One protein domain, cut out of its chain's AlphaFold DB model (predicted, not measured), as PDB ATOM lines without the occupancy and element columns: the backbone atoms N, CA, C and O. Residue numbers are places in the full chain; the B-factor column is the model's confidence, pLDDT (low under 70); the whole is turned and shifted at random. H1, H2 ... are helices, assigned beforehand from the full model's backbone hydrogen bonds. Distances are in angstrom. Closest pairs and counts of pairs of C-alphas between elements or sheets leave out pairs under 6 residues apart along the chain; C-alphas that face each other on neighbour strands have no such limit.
ATOM      1  N   LEU A 455     132.032 201.524 163.050       88.25
ATOM      2  CA  LEU A 455     132.487 201.475 164.448       88.25
ATOM      3  C   LEU A 455     132.723 202.866 165.047       88.25
ATOM      4  O   LEU A 455     132.259 203.136 166.148       88.25
ATOM      5  N   ASP A 456     133.405 203.759 164.325       87.75
ATOM      6  CA  ASP A 456     133.759 205.087 164.842       87.75
ATOM      7  C   ASP A 456     132.608 206.102 164.791       87.75
ATOM      8  O   ASP A 456     132.628 207.111 165.505       87.75
ATOM      9  N   GLU A 457     131.577 205.838 163.983       88.44
ATOM     10  CA  GLU A 457     130.309 206.567 164.063       88.44
ATOM     11  C   GLU A 457     129.518 206.175 165.314       88.44
ATOM     12  O   GLU A 457     128.888 207.039 165.930       88.44
ATOM     13  N   GLU A 458     129.584 204.901 165.716       87.44
ATOM     14  CA  GLU A 458     129.007 204.408 166.970       87.44
ATOM     15  C   GLU A 458     129.800 204.921 168.182       87.44
ATOM     16  O   GLU A 458     129.212 205.453 169.124       87.44
ATOM     17  N   MET A 459     131.129 204.806 168.146       87.94
ATOM     18  CA  MET A 459     132.041 205.277 169.186       87.94
ATOM     19  C   MET A 459     133.439 205.521 168.599       87.94
ATOM     20  O   MET A 459     134.127 204.579 168.213       87.94
ATOM     21  N   ILE A 460     133.904 206.777 168.604       87.38
ATOM     22  CA  ILE A 460     135.290 207.092 168.213       87.38
ATOM     23  C   ILE A 460     136.258 206.302 169.093       87.38
ATOM     24  O   ILE A 460     136.159 206.361 170.317       87.38
ATOM     25  N   GLY A 461     137.214 205.621 168.466       86.62
ATOM     26  CA  GLY A 461     138.214 204.819 169.162       86.62
ATOM     27  C   GLY A 461     137.850 203.341 169.239       86.62
ATOM     28  O   GLY A 461     138.686 202.539 169.645       86.62
ATOM     29  N   ALA A 462     136.636 202.945 168.838       88.88
ATOM     30  CA  ALA A 462     136.246 201.537 168.804       88.88
ATOM     31  C   ALA A 462     137.091 200.737 167.800       88.88
ATOM     32  O   ALA A 462     137.473 199.601 168.088       88.88
ATOM     33  N   THR A 463     137.441 201.339 166.657       91.38
ATOM     34  CA  THR A 463     138.378 200.738 165.697       91.38
ATOM     35  C   THR A 463     139.749 200.526 166.339       91.38
ATOM     36  O   THR A 463     140.312 199.445 166.226       91.38
ATOM     37  N   GLU A 464     140.261 201.509 167.080       90.31
ATOM     38  CA  GLU A 464     141.545 201.403 167.774       90.31
ATOM     39  C   GLU A 464     141.527 200.378 168.913       90.31
ATOM     40  O   GLU A 464     142.525 199.692 169.126       90.31
ATOM     41  N   VAL A 465     140.403 200.218 169.623       88.12
ATOM     42  CA  VAL A 465     140.258 199.163 170.643       88.12
ATOM     43  C   VAL A 465     140.382 197.798 169.973       88.12
ATOM     44  O   VAL A 465     141.097 196.928 170.469       88.12
ATOM     45  N   ARG A 466     139.730 197.620 168.820       88.50
ATOM     46  CA  ARG A 466     139.831 196.390 168.034       88.50
ATOM     47  C   ARG A 466     141.258 196.152 167.532       88.50
ATOM     48  O   ARG A 466     141.747 195.033 167.655       88.50
ATOM     49  N   SER A 467     141.941 197.185 167.035       89.94
ATOM     50  CA  SER A 467     143.343 197.093 166.604       89.94
ATOM     51  C   SER A 467     144.275 196.690 167.747       89.94
ATOM     52  O   SER A 467     145.103 195.803 167.565       89.94
ATOM     53  N   LEU A 468     144.094 197.260 168.944       87.69
ATOM     54  CA  LEU A 468     144.869 196.892 170.130       87.69
ATOM     55  C   LEU A 468     144.692 195.412 170.495       87.69
ATOM     56  O   LEU A 468     145.665 194.724 170.799       87.69
ATOM     57  N   VAL A 469     143.454 194.912 170.465       84.62
ATOM     58  CA  VAL A 469     143.180 193.494 170.733       84.62
ATOM     59  C   VAL A 469     143.797 192.611 169.648       84.62
ATOM     60  O   VAL A 469     144.435 191.613 169.981       84.62
ATOM     61  N   GLY A 470     143.690 193.002 168.375       87.06
ATOM     62  CA  GLY A 470     144.332 192.310 167.255       87.06
ATOM     63  C   GLY A 470     145.854 192.227 167.404       87.06
ATOM     64  O   GLY A 470     146.419 191.140 167.306       87.06
ATOM     65  N   PHE A 471     146.510 193.337 167.755       89.56
ATOM     66  CA  PHE A 471     147.952 193.399 168.019       89.56
ATOM     67  C   PHE A 471     148.406 192.361 169.060       89.56
ATOM     68  O   PHE A 471     149.450 191.721 168.885       89.56
ATOM     69  N   LEU A 472     147.615 192.173 170.124       87.19
ATOM     70  CA  LEU A 472     147.873 191.172 171.161       87.19
ATOM     71  C   LEU A 472     147.597 189.747 170.658       87.19
ATOM     72  O   LEU A 472     148.423 188.860 170.863       87.19
ATOM     73  N   GLN A 473     146.474 189.520 169.972       83.56
ATOM     74  CA  GLN A 473     146.089 188.206 169.440       83.56
ATOM     75  C   GLN A 473     147.059 187.668 168.376       83.56
ATOM     76  O   GLN A 473     147.220 186.458 168.252       83.56
ATOM     77  N   GLU A 474     147.738 188.539 167.627       89.75
ATOM     78  CA  GLU A 474     148.768 188.137 166.658       89.75
ATOM     79  C   GLU A 474     150.049 187.607 167.317       89.75
ATOM     80  O   GLU A 474     150.788 186.827 166.711       89.75
ATOM     81  N   ARG A 475     150.332 188.036 168.551       91.31
ATOM     82  CA  ARG A 475     151.576 187.726 169.280       91.31
ATOM     83  C   ARG A 475     151.397 186.651 170.341       91.31
ATOM     84  O   ARG A 475     152.369 186.016 170.754       91.31
ATOM     85  N   LEU A 476     150.167 186.455 170.797       87.56
ATOM     86  CA  LEU A 476     149.834 185.597 171.922       87.56
ATOM     87  C   LEU A 476     148.996 184.409 171.470       87.56
ATOM     88  O   LEU A 476     148.148 184.500 170.588       87.56
ATOM     89  N   THR A 477     149.220 183.264 172.105       82.88
ATOM     90  CA  THR A 477     148.358 182.094 171.905       82.88
ATOM     91  C   THR A 477     146.960 182.341 172.494       82.88
ATOM     92  O   THR A 477     146.827 183.151 173.414       82.88
ATOM     93  N   PRO A 478     145.913 181.621 172.046       71.88
ATOM     94  CA  PRO A 478     144.575 181.742 172.633       71.88
ATOM     95  C   PRO A 478     144.558 181.571 174.160       71.88
ATOM     96  O   PRO A 478     143.905 182.345 174.853       71.88
ATOM     97  N   ASP A 479     145.349 180.636 174.694       72.06
ATOM     98  CA  ASP A 479     145.471 180.407 176.140       72.06
ATOM     99  C   ASP A 479     146.135 181.584 176.874       72.06
ATOM    100  O   ASP A 479     145.852 181.835 178.044       72.06
ATOM    101  N   GLU A 480     147.045 182.302 176.218       83.50
ATOM    102  CA  GLU A 480     147.695 183.500 176.767       83.50
ATOM    103  C   GLU A 480     146.758 184.700 176.751       83.50
ATOM    104  O   GLU A 480     146.657 185.404 177.752       83.50
ATOM    105  N   VAL A 481     146.018 184.882 175.656       74.31
ATOM    106  CA  VAL A 481     144.951 185.886 175.571       74.31
ATOM    107  C   VAL A 481     143.887 185.613 176.635       74.31
ATOM    108  O   VAL A 481     143.451 186.545 177.304       74.31
ATOM    109  N   ALA A 482     143.530 184.344 176.863       67.81
ATOM    110  CA  ALA A 482     142.603 183.945 177.917       67.81
ATOM    111  C   ALA A 482     143.083 184.368 179.313       67.81
ATOM    112  O   ALA A 482     142.315 184.950 180.077       67.81
ATOM    113  N   ARG A 483     144.370 184.151 179.622       73.06
ATOM    114  CA  ARG A 483     144.970 184.584 180.897       73.06
ATOM    115  C   ARG A 483     144.952 186.101 181.077       73.06
ATOM    116  O   ARG A 483     144.752 186.564 182.196       73.06
ATOM    117  N   LEU A 484     145.116 186.854 179.990       76.50
ATOM    118  CA  LEU A 484     145.090 188.316 180.017       76.50
ATOM    119  C   LEU A 484     143.682 188.919 180.005       76.50
ATOM    120  O   LEU A 484     143.532 190.077 180.382       76.50
ATOM    121  N   GLY A 485     142.655 188.184 179.568       67.94
ATOM    122  CA  GLY A 485     141.305 188.725 179.372       67.94
ATOM    123  C   GLY A 485     140.757 189.460 180.594       67.94
ATOM    124  O   GLY A 485     140.258 190.576 180.472       67.94
ATOM    125  N   GLY A 486     140.953 188.891 181.788       68.06
ATOM    126  CA  GLY A 486     140.536 189.515 183.048       68.06
ATOM    127  C   GLY A 486     141.221 190.854 183.356       68.06
ATOM    128  O   GLY A 486     140.628 191.694 184.033       68.06
ATOM    129  N   ASP A 487     142.426 191.079 182.826       78.69
ATOM    130  CA  ASP A 487     143.203 192.306 183.018       78.69
ATOM    131  C   ASP A 487     142.977 193.323 181.887       78.69
ATOM    132  O   ASP A 487     143.001 194.534 182.122       78.69
ATOM    133  N   ILE A 488     142.736 192.845 180.659       76.50
ATOM    134  CA  ILE A 488     142.511 193.690 179.479       76.50
ATOM    135  C   ILE A 488     141.083 194.244 179.452       76.50
ATOM    136  O   ILE A 488     140.897 195.408 179.091       76.50
ATOM    137  N   ASP A 489     140.078 193.467 179.863       75.94
ATOM    138  CA  ASP A 489     138.674 193.895 179.838       75.94
ATOM    139  C   ASP A 489     138.443 195.220 180.599       75.94
ATOM    140  O   ASP A 489     137.826 196.134 180.037       75.94
ATOM    141  N   PRO A 490     138.971 195.424 181.829       80.06
ATOM    142  CA  PRO A 490     138.871 196.707 182.525       80.06
ATOM    143  C   PRO A 490     139.536 197.874 181.786       80.06
ATOM    144  O   PRO A 490     139.047 199.003 181.875       80.06
ATOM    145  N   ILE A 491     140.632 197.619 181.066       82.31
ATOM    146  CA  ILE A 491     141.371 198.626 180.293       82.31
ATOM    147  C   ILE A 491     140.542 199.035 179.075       82.31
ATOM    148  O   ILE A 491     140.249 200.219 178.902       82.31
ATOM    149  N   ALA A 492     140.079 198.061 178.287       81.06
ATOM    150  CA  ALA A 492     139.216 198.297 177.135       81.06
ATOM    151  C   ALA A 492     137.917 199.007 177.552       81.06
ATOM    152  O   ALA A 492     137.528 200.004 176.946       81.06
ATOM    153  N   GLN A 493     137.288 198.583 178.653       80.38
ATOM    154  CA  GLN A 493     136.114 199.256 179.211       80.38
ATOM    155  C   GLN A 493     136.441 200.676 179.699       80.38
ATOM    156  O   GLN A 493     135.604 201.576 179.598       80.38
ATOM    157  N   GLY A 494     137.630 200.898 180.262       82.62
ATOM    158  CA  GLY A 494     138.128 202.214 180.662       82.62
ATOM    159  C   GLY A 494     138.213 203.174 179.479       82.62
ATOM    160  O   GLY A 494     137.694 204.285 179.576       82.62
ATOM    161  N   ILE A 495     138.781 202.705 178.364       83.31
ATOM    162  CA  ILE A 495     138.880 203.440 177.097       83.31
ATOM    163  C   ILE A 495     137.488 203.735 176.537       83.31
ATOM    164  O   ILE A 495     137.148 204.890 176.295       83.31
ATOM    165  N   VAL A 496     136.649 202.703 176.410       81.56
ATOM    166  CA  VAL A 496     135.287 202.816 175.863       81.56
ATOM    167  C   VAL A 496     134.420 203.789 176.659       81.56
ATOM    168  O   VAL A 496     133.707 204.603 176.085       81.56
ATOM    169  N   SER A 497     134.523 203.760 177.989       78.69
ATOM    170  CA  SER A 497     133.779 204.678 178.866       78.69
ATOM    171  C   SER A 497     134.381 206.087 178.969       78.69
ATOM    172  O   SER A 497     133.874 206.905 179.738       78.69
ATOM    173  N   GLY A 498     135.491 206.369 178.275       79.88
ATOM    174  CA  GLY A 498     136.215 207.642 178.354       79.88
ATOM    175  C   GLY A 498     136.869 207.918 179.714       79.88
ATOM    176  O   GLY A 498     137.318 209.034 179.970       79.88
ATOM    177  N   ARG A 499     136.924 206.923 180.610       81.19
ATOM    178  CA  ARG A 499     137.598 207.027 181.918       81.19
ATOM    179  C   ARG A 499     139.119 206.938 181.800       81.19
ATOM    180  O   ARG A 499     139.811 207.281 182.753       81.19
ATOM    181  N   MET A 500     139.611 206.446 180.668       80.38
ATOM    182  CA  MET A 500     141.019 206.211 180.369       80.38
ATOM    183  C   MET A 500     141.290 206.620 178.917       80.38
ATOM    184  O   MET A 500     140.511 206.266 178.036       80.38
ATOM    185  N   GLY A 501     142.369 207.357 178.648       80.56
ATOM    186  CA  GLY A 501     142.855 207.548 177.280       80.56
ATOM    187  C   GLY A 501     143.691 206.351 176.821       80.56
ATOM    188  O   GLY A 501     144.220 205.610 177.646       80.56
ATOM    189  N   PHE A 502     143.890 206.172 175.513       82.38
ATOM    190  CA  PHE A 502     144.755 205.094 175.010       82.38
ATOM    191  C   PHE A 502     146.166 205.150 175.609       82.38
ATOM    192  O   PHE A 502     146.684 204.124 176.031       82.38
ATOM    193  N   THR A 503     146.762 206.336 175.757       80.75
ATOM    194  CA  THR A 503     148.089 206.485 176.384       80.75
ATOM    195  C   THR A 503     148.143 205.975 177.822       80.75
ATOM    196  O   THR A 503     149.169 205.449 178.250       80.75
ATOM    197  N   ASP A 504     147.039 206.089 178.561       84.31
ATOM    198  CA  ASP A 504     146.950 205.638 179.950       84.31
ATOM    199  C   ASP A 504     146.870 204.105 180.048       84.31
ATOM    200  O   ASP A 504     147.172 203.541 181.100       84.31
ATOM    201  N   ALA A 505     146.514 203.419 178.953       85.00
ATOM    202  CA  ALA A 505     146.430 201.962 178.885       85.00
ATOM    203  C   ALA A 505     147.806 201.279 178.857       85.00
ATOM    204  O   ALA A 505     147.922 200.120 179.256       85.00
ATOM    205  N   ALA A 506     148.864 201.984 178.439       86.12
ATOM    206  CA  ALA A 506     150.182 201.382 178.242       86.12
ATOM    207  C   ALA A 506     150.779 200.795 179.534       86.12
ATOM    208  O   ALA A 506     151.294 199.679 179.530       86.12
ATOM    209  N   ALA A 507     150.697 201.522 180.653       85.62
ATOM    210  CA  ALA A 507     151.262 201.062 181.923       85.62
ATOM    211  C   ALA A 507     150.492 199.867 182.538       85.62
ATOM    212  O   ALA A 507     151.147 198.898 182.941       85.62
ATOM    213  N   PRO A 508     149.144 199.866 182.584       88.88
ATOM    214  CA  PRO A 508     148.361 198.688 182.952       88.88
ATOM    215  C   PRO A 508     148.625 197.471 182.052       88.88
ATOM    216  O   PRO A 508     148.868 196.388 182.579       88.88
ATOM    217  N   LEU A 509     148.668 197.646 180.724       88.31
ATOM    218  CA  LEU A 509     148.966 196.553 179.785       88.31
ATOM    219  C   LEU A 509     150.367 195.985 180.001       88.31
ATOM    220  O   LEU A 509     150.531 194.772 180.072       88.31
ATOM    221  N   TYR A 510     151.373 196.849 180.167       90.50
ATOM    222  CA  TYR A 510     152.735 196.425 180.489       90.50
ATOM    223  C   TYR A 510     152.778 195.618 181.788       90.50
ATOM    224  O   TYR A 510     153.455 194.596 181.857       90.50
ATOM    225  N   THR A 511     152.064 196.076 182.819       90.44
ATOM    226  CA  THR A 511     152.016 195.390 184.116       90.44
ATOM    227  C   THR A 511     151.386 194.010 183.972       90.44
ATOM    228  O   THR A 511     151.988 193.040 184.410       90.44
ATOM    229  N   SER A 512     150.254 193.900 183.274       89.69
ATOM    230  CA  SER A 512     149.608 192.607 183.022       89.69
ATOM    231  C   SER A 512     150.511 191.675 182.202       89.69
ATOM    232  O   SER A 512     150.818 190.568 182.637       89.69
ATOM    233  N   LEU A 513     151.065 192.137 181.076       91.19
ATOM    234  CA  LEU A 513     151.998 191.341 180.269       91.19
ATOM    235  C   LEU A 513     153.222 190.885 181.070       91.19
ATOM    236  O   LEU A 513     153.703 189.775 180.876       91.19
ATOM    237  N   LYS A 514     153.726 191.719 181.983       92.25
ATOM    238  CA  LYS A 514     154.812 191.351 182.891       92.25
ATOM    239  C   LYS A 514     154.387 190.280 183.890       92.25
ATOM    240  O   LYS A 514     155.129 189.325 184.080       92.25
ATOM    241  N   ASP A 515     153.239 190.455 184.534       91.69
ATOM    242  CA  ASP A 515     152.755 189.560 185.586       91.69
ATOM    243  C   ASP A 515     152.397 188.166 185.040       91.69
ATOM    244  O   ASP A 515     152.458 187.185 185.780       91.69
ATOM    245  N   HIS A 516     152.099 188.067 183.740       89.62
ATOM    246  CA  HIS A 516     151.866 186.806 183.024       89.62
ATOM    247  C   HIS A 516     153.089 186.277 182.252       89.62
ATOM    248  O   HIS A 516     152.948 185.312 181.500       89.62
ATOM    249  N   ASP A 517     154.273 186.878 182.427       93.31
ATOM    250  CA  ASP A 517     155.533 186.499 181.763       93.31
ATOM    251  C   ASP A 517     155.473 186.531 180.213       93.31
ATOM    252  O   ASP A 517     155.984 185.641 179.539       93.31
ATOM    253  N   LEU A 518     154.854 187.569 179.634       93.69
ATOM    254  CA  LEU A 518     154.612 187.725 178.185       93.69
ATOM    255  C   LEU A 518     155.384 188.882 177.522       93.69
ATOM    256  O   LEU A 518     155.160 189.193 176.350       93.69
ATOM    257  N   LEU A 519     156.293 189.548 178.245       92.06
ATOM    258  CA  LEU A 519     157.077 190.679 177.712       92.06
ATOM    259  C   LEU A 519     158.102 190.285 176.638       92.06
ATOM    260  O   LEU A 519     158.625 191.154 175.944       92.06
ATOM    261  N   ASP A 520     158.424 189.002 176.513       92.81
ATOM    262  CA  ASP A 520     159.258 188.472 175.435       92.81
ATOM    263  C   ASP A 520     158.497 188.409 174.100       92.81
ATOM    264  O   ASP A 520     159.086 188.640 173.044       92.81
ATOM    265  N   LYS A 521     157.189 188.137 174.155       94.06
ATOM    266  CA  LYS A 521     156.276 188.080 173.002       94.06
ATOM    267  C   LYS A 521     155.701 189.434 172.624       94.06
ATOM    268  O   LYS A 521     155.433 189.680 171.451       94.06
ATOM    269  N   VAL A 522     155.511 190.304 173.611       93.31
ATOM    270  CA  VAL A 522     155.066 191.685 173.415       93.31
ATOM    271  C   VAL A 522     156.108 192.617 174.040       93.31
ATOM    272  O   VAL A 522     155.964 193.026 175.198       93.31
ATOM    273  N   PRO A 523     157.189 192.945 173.302       91.69
ATOM    274  CA  PRO A 523     158.252 193.795 173.818       91.69
ATOM    275  C   PRO A 523     157.711 195.161 174.256       91.69
ATOM    276  O   PRO A 523     156.889 195.745 173.543       91.69
ATOM    277  N   PRO A 524     158.208 195.745 175.365       89.44
ATOM    278  CA  PRO A 524     157.710 197.031 175.851       89.44
ATOM    279  C   PRO A 524     157.761 198.132 174.791       89.44
ATOM    280  O   PRO A 524     156.815 198.898 174.661       89.44
ATOM    281  N   SER A 525     158.830 198.193 173.989       85.44
ATOM    282  CA  SER A 525     158.959 199.175 172.908       85.44
ATOM    283  C   SER A 525     157.872 199.040 171.841       85.44
ATOM    284  O   SER A 525     157.379 200.057 171.366       85.44
ATOM    285  N   GLU A 526     157.485 197.811 171.484       90.38
ATOM    286  CA  GLU A 526     156.397 197.570 170.529       90.38
ATOM    287  C   GLU A 526     155.048 197.949 171.136       90.38
ATOM    288  O   GLU A 526     154.286 198.667 170.502       90.38
ATOM    289  N   LEU A 527     154.789 197.548 172.386       88.12
ATOM    290  CA  LEU A 527     153.561 197.910 173.097       88.12
ATOM    291  C   LEU A 527     153.383 199.428 173.197       88.12
ATOM    292  O   LEU A 527     152.316 199.948 172.885       88.12
ATOM    293  N   PHE A 528     154.420 200.146 173.642       85.94
ATOM    294  CA  PHE A 528     154.364 201.602 173.760       85.94
ATOM    295  C   PHE A 528     154.178 202.258 172.391       85.94
ATOM    296  O   PHE A 528     153.359 203.164 172.272       85.94
ATOM    297  N   SER A 529     154.881 201.779 171.360       85.44
ATOM    298  CA  SER A 529     154.724 202.281 169.991       85.44
ATOM    299  C   SER A 529     153.295 202.094 169.479       85.44
ATOM    300  O   SER A 529     152.714 203.038 168.945       85.44
ATOM    301  N   GLU A 530     152.717 200.908 169.670       89.25
ATOM    302  CA  GLU A 530     151.355 200.593 169.242       89.25
ATOM    303  C   GLU A 530     150.340 201.489 169.956       89.25
ATOM    304  O   GLU A 530     149.572 202.207 169.320       89.25
ATOM    305  N   VAL A 531     150.390 201.535 171.289       87.75
ATOM    306  CA  VAL A 531     149.463 202.344 172.089       87.75
ATOM    307  C   VAL A 531     149.569 203.836 171.748       87.75
ATOM    308  O   VAL A 531     148.547 204.519 171.659       87.75
ATOM    309  N   THR A 532     150.780 204.355 171.522       84.69
ATOM    310  CA  THR A 532     150.978 205.742 171.080       84.69
ATOM    311  C   THR A 532     150.411 205.976 169.681       84.69
ATOM    312  O   THR A 532     149.762 207.003 169.465       84.69
ATOM    313  N   SER A 533     150.601 205.042 168.746       86.56
ATOM    314  CA  SER A 533     150.028 205.135 167.400       86.56
ATOM    315  C   SER A 533     148.503 205.205 167.458       86.56
ATOM    316  O   SER A 533     147.912 206.161 166.956       86.56
ATOM    317  N   LEU A 534     147.875 204.273 168.179       89.31
ATOM    318  CA  LEU A 534     146.424 204.221 168.355       89.31
ATOM    319  C   LEU A 534     145.883 205.488 169.029       89.31
ATOM    320  O   LEU A 534     144.908 206.075 168.565       89.31
ATOM    321  N   ALA A 535     146.546 205.984 170.079       86.31
ATOM    322  CA  ALA A 535     146.158 207.240 170.719       86.31
ATOM    323  C   ALA A 535     146.191 208.432 169.747       86.31
ATOM    324  O   ALA A 535     145.338 209.321 169.816       86.31
ATOM    325  N   SER A 536     147.164 208.439 168.839       82.56
ATOM    326  CA  SER A 536     147.322 209.486 167.828       82.56
ATOM    327  C   SER A 536     146.204 209.432 166.786       82.56
ATOM    328  O   SER A 536     145.677 210.476 166.391       82.56
ATOM    329  N   ASP A 537     145.791 208.228 166.386       88.50
ATOM    330  CA  ASP A 537     144.665 208.021 165.475       88.50
ATOM    331  C   ASP A 537     143.338 208.469 166.099       88.50
ATOM    332  O   ASP A 537     142.582 209.220 165.474       88.50
ATOM    333  N   VAL A 538     143.093 208.132 167.370       87.56
ATOM    334  CA  VAL A 538     141.924 208.635 168.112       87.56
ATOM    335  C   VAL A 538     141.923 210.163 168.175       87.56
ATOM    336  O   VAL A 538     140.907 210.793 167.868       87.56
ATOM    337  N   ALA A 539     143.058 210.786 168.508       82.88
ATOM    338  CA  ALA A 539     143.166 212.245 168.574       82.88
ATOM    339  C   ALA A 539     142.863 212.914 167.220       82.88
ATOM    340  O   ALA A 539     142.199 213.960 167.167       82.88
ATOM    341  N   ALA A 540     143.305 212.302 166.118       81.62
ATOM    342  CA  ALA A 540     143.007 212.759 164.765       81.62
ATOM    343  C   ALA A 540     141.503 212.680 164.467       81.62
ATOM    344  O   ALA A 540     140.908 213.668 164.029       81.62
ATOM    345  N   LYS A 541     140.868 211.540 164.769       89.00
ATOM    346  CA  LYS A 541     139.427 211.317 164.570       89.00
ATOM    347  C   LYS A 541     138.576 212.289 165.380       89.00
ATOM    348  O   LYS A 541     137.653 212.903 164.840       89.00
ATOM    349  N   GLU A 542     138.907 212.486 166.655       87.25
ATOM    350  CA  GLU A 542     138.224 213.458 167.507       87.25
ATOM    351  C   GLU A 542     138.344 214.881 166.959       87.25
ATOM    352  O   GLU A 542     137.353 215.615 166.907       87.25
ATOM    353  N   THR A 543     139.546 215.269 166.530       81.06
ATOM    354  CA  THR A 543     139.799 216.590 165.948       81.06
ATOM    355  C   THR A 543     138.990 216.778 164.670       81.06
ATOM    356  O   THR A 543     138.284 217.780 164.546       81.06
ATOM    357  N   ASN A 544     139.008 215.795 163.767       83.12
ATOM    358  CA  ASN A 544     138.221 215.823 162.538       83.12
ATOM    359  C   ASN A 544     136.729 216.029 162.843       83.12
ATOM    360  O   ASN A 544     136.107 216.967 162.339       83.12
ATOM    361  N   LYS A 545     136.167 215.221 163.757       87.12
ATOM    362  CA  LYS A 545     134.756 215.317 164.162       87.12
ATOM    363  C   LYS A 545     134.418 216.684 164.755       87.12
ATOM    364  O   LYS A 545     133.401 217.268 164.384       87.12
ATOM    365  N   ARG A 546     135.260 217.218 165.651       86.81
ATOM    366  CA  ARG A 546     135.064 218.550 166.256       86.81
ATOM    367  C   ARG A 546     135.093 219.657 165.200       86.81
ATOM    368  O   ARG A 546     134.247 220.549 165.242       86.81
ATOM    369  N   MET A 547     136.020 219.594 164.243       79.56
ATOM    370  CA  MET A 547     136.150 220.604 163.188       79.56
ATOM    371  C   MET A 547     134.963 220.595 162.223       79.56
ATOM    372  O   MET A 547     134.433 221.666 161.913       79.56
ATOM    373  N   LEU A 548     134.509 219.412 161.799       83.00
ATOM    374  CA  LEU A 548     133.317 219.255 160.960       83.00
ATOM    375  C   LEU A 548     132.052 219.734 161.687       83.00
ATOM    376  O   LEU A 548     131.283 220.516 161.131       83.00
ATOM    377  N   ALA A 549     131.869 219.350 162.957       86.50
ATOM    378  CA  ALA A 549     130.743 219.814 163.774       86.50
ATOM    379  C   ALA A 549     130.753 221.339 163.990       86.50
ATOM    380  O   ALA A 549     129.697 221.958 164.105       86.50
ATOM    381  N   GLY A 550     131.939 221.954 164.008       83.88
ATOM    382  CA  GLY A 550     132.129 223.406 164.044       83.88
ATOM    383  C   GLY A 550     131.908 224.122 162.704       83.88
ATOM    384  O   GLY A 550     132.096 225.336 162.641       83.88
ATOM    385  N   GLY A 551     131.531 223.407 161.637       84.06
ATOM    386  CA  GLY A 551     131.263 223.971 160.309       84.06
ATOM    387  C   GLY A 551     132.505 224.189 159.436       84.06
ATOM    388  O   GLY A 551     132.444 224.952 158.471       84.06
ATOM    389  N   SER A 552     133.638 223.559 159.764       77.81
ATOM    390  CA  SER A 552     134.832 223.586 158.904       77.81
ATOM    391  C   SER A 552     134.605 222.785 157.621       77.81
ATOM    392  O   SER A 552     133.840 221.824 157.624       77.81
ATOM    393  N   SER A 553     135.298 223.146 156.531       80.25
ATOM    394  CA  SER A 553     135.328 222.284 155.341       80.25
ATOM    395  C   SER A 553     136.050 220.974 155.644       80.25
ATOM    396  O   SER A 553     136.904 220.920 156.534       80.25
ATOM    397  N   GLU A 554     135.728 219.939 154.876       73.69
ATOM    398  CA  GLU A 554     136.343 218.619 154.996       73.69
ATOM    399  C   GLU A 554     137.868 218.686 154.841       73.69
ATOM    400  O   GLU A 554     138.583 218.157 155.688       73.69
ATOM    401  N   GLU A 555     138.390 219.451 153.872       75.12
ATOM    402  CA  GLU A 555     139.846 219.565 153.692       75.12
ATOM    403  C   GLU A 555     140.534 220.212 154.902       75.12
ATOM    404  O   GLU A 555     141.633 219.815 155.293       75.12
ATOM    405  N   LYS A 556     139.888 221.206 155.530       65.88
ATOM    406  CA  LYS A 556     140.417 221.824 156.751       65.88
ATOM    407  C   LYS A 556     140.381 220.845 157.913       65.88
ATOM    408  O   LYS A 556     141.359 220.762 158.648       65.88
ATOM    409  N   ALA A 557     139.276 220.129 158.093       67.81
ATOM    410  CA  ALA A 557     139.134 219.168 159.175       67.81
ATOM    411  C   ALA A 557     140.193 218.053 159.081       67.81
ATOM    412  O   ALA A 557     140.856 217.774 160.080       67.81
ATOM    413  N   ILE A 558     140.453 217.545 157.869       71.50
ATOM    414  CA  ILE A 558     141.536 216.591 157.581       71.50
ATOM    415  C   ILE A 558     142.906 217.181 157.940       71.50
ATOM    416  O   ILE A 558     143.700 216.521 158.611       71.50
TER     417      ILE A 558
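Overview. This is residues 455 to 558 of the 630 residues of the protein "Alpha/beta hydrolase" of Streptomyces sp. IgraMP-1 (UniProt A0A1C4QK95). Helices H2 to H5 pack as an up-and-down bundle; H5 reaches beyond the others, and short H6 folds back on it. The printed part has 104 residues with six named helices, H1 to H6, and no named strand: all helix. This rod, 49 by 24 by 20 A, is only just compact, close to loose, with a radius of gyration of the C-alphas of 15.3 A.

Arrangement. H1, residues 455 to 458, touches H2, residues 462 to 475, only at the corner. H2 and H3, residues 478 to 496, form a hairpin, their closest C-alphas, Val 465 and Ala 492, 6.6 A apart. H4, residues 502 to 515, touches residues 524 to 535 alone of H5, residues 524 to 549, closest at C-alphas 502 and 535, 5.0 A. Every O i to N i+4 pair is within hydrogen-bond range in H5, but 11 of 15 in H3.

Along the chain. H5 spans 37.3 A. C-alpha 455 is at (132.487, 201.475, 164.448). H6, residues 554 to 558, ends at (141.536, 216.591, 157.581).

Size, cuts and confidence. The printed part has no cut and no long link; pLDDT is under 70 at residues 482, 485 to 486 and 556 to 557.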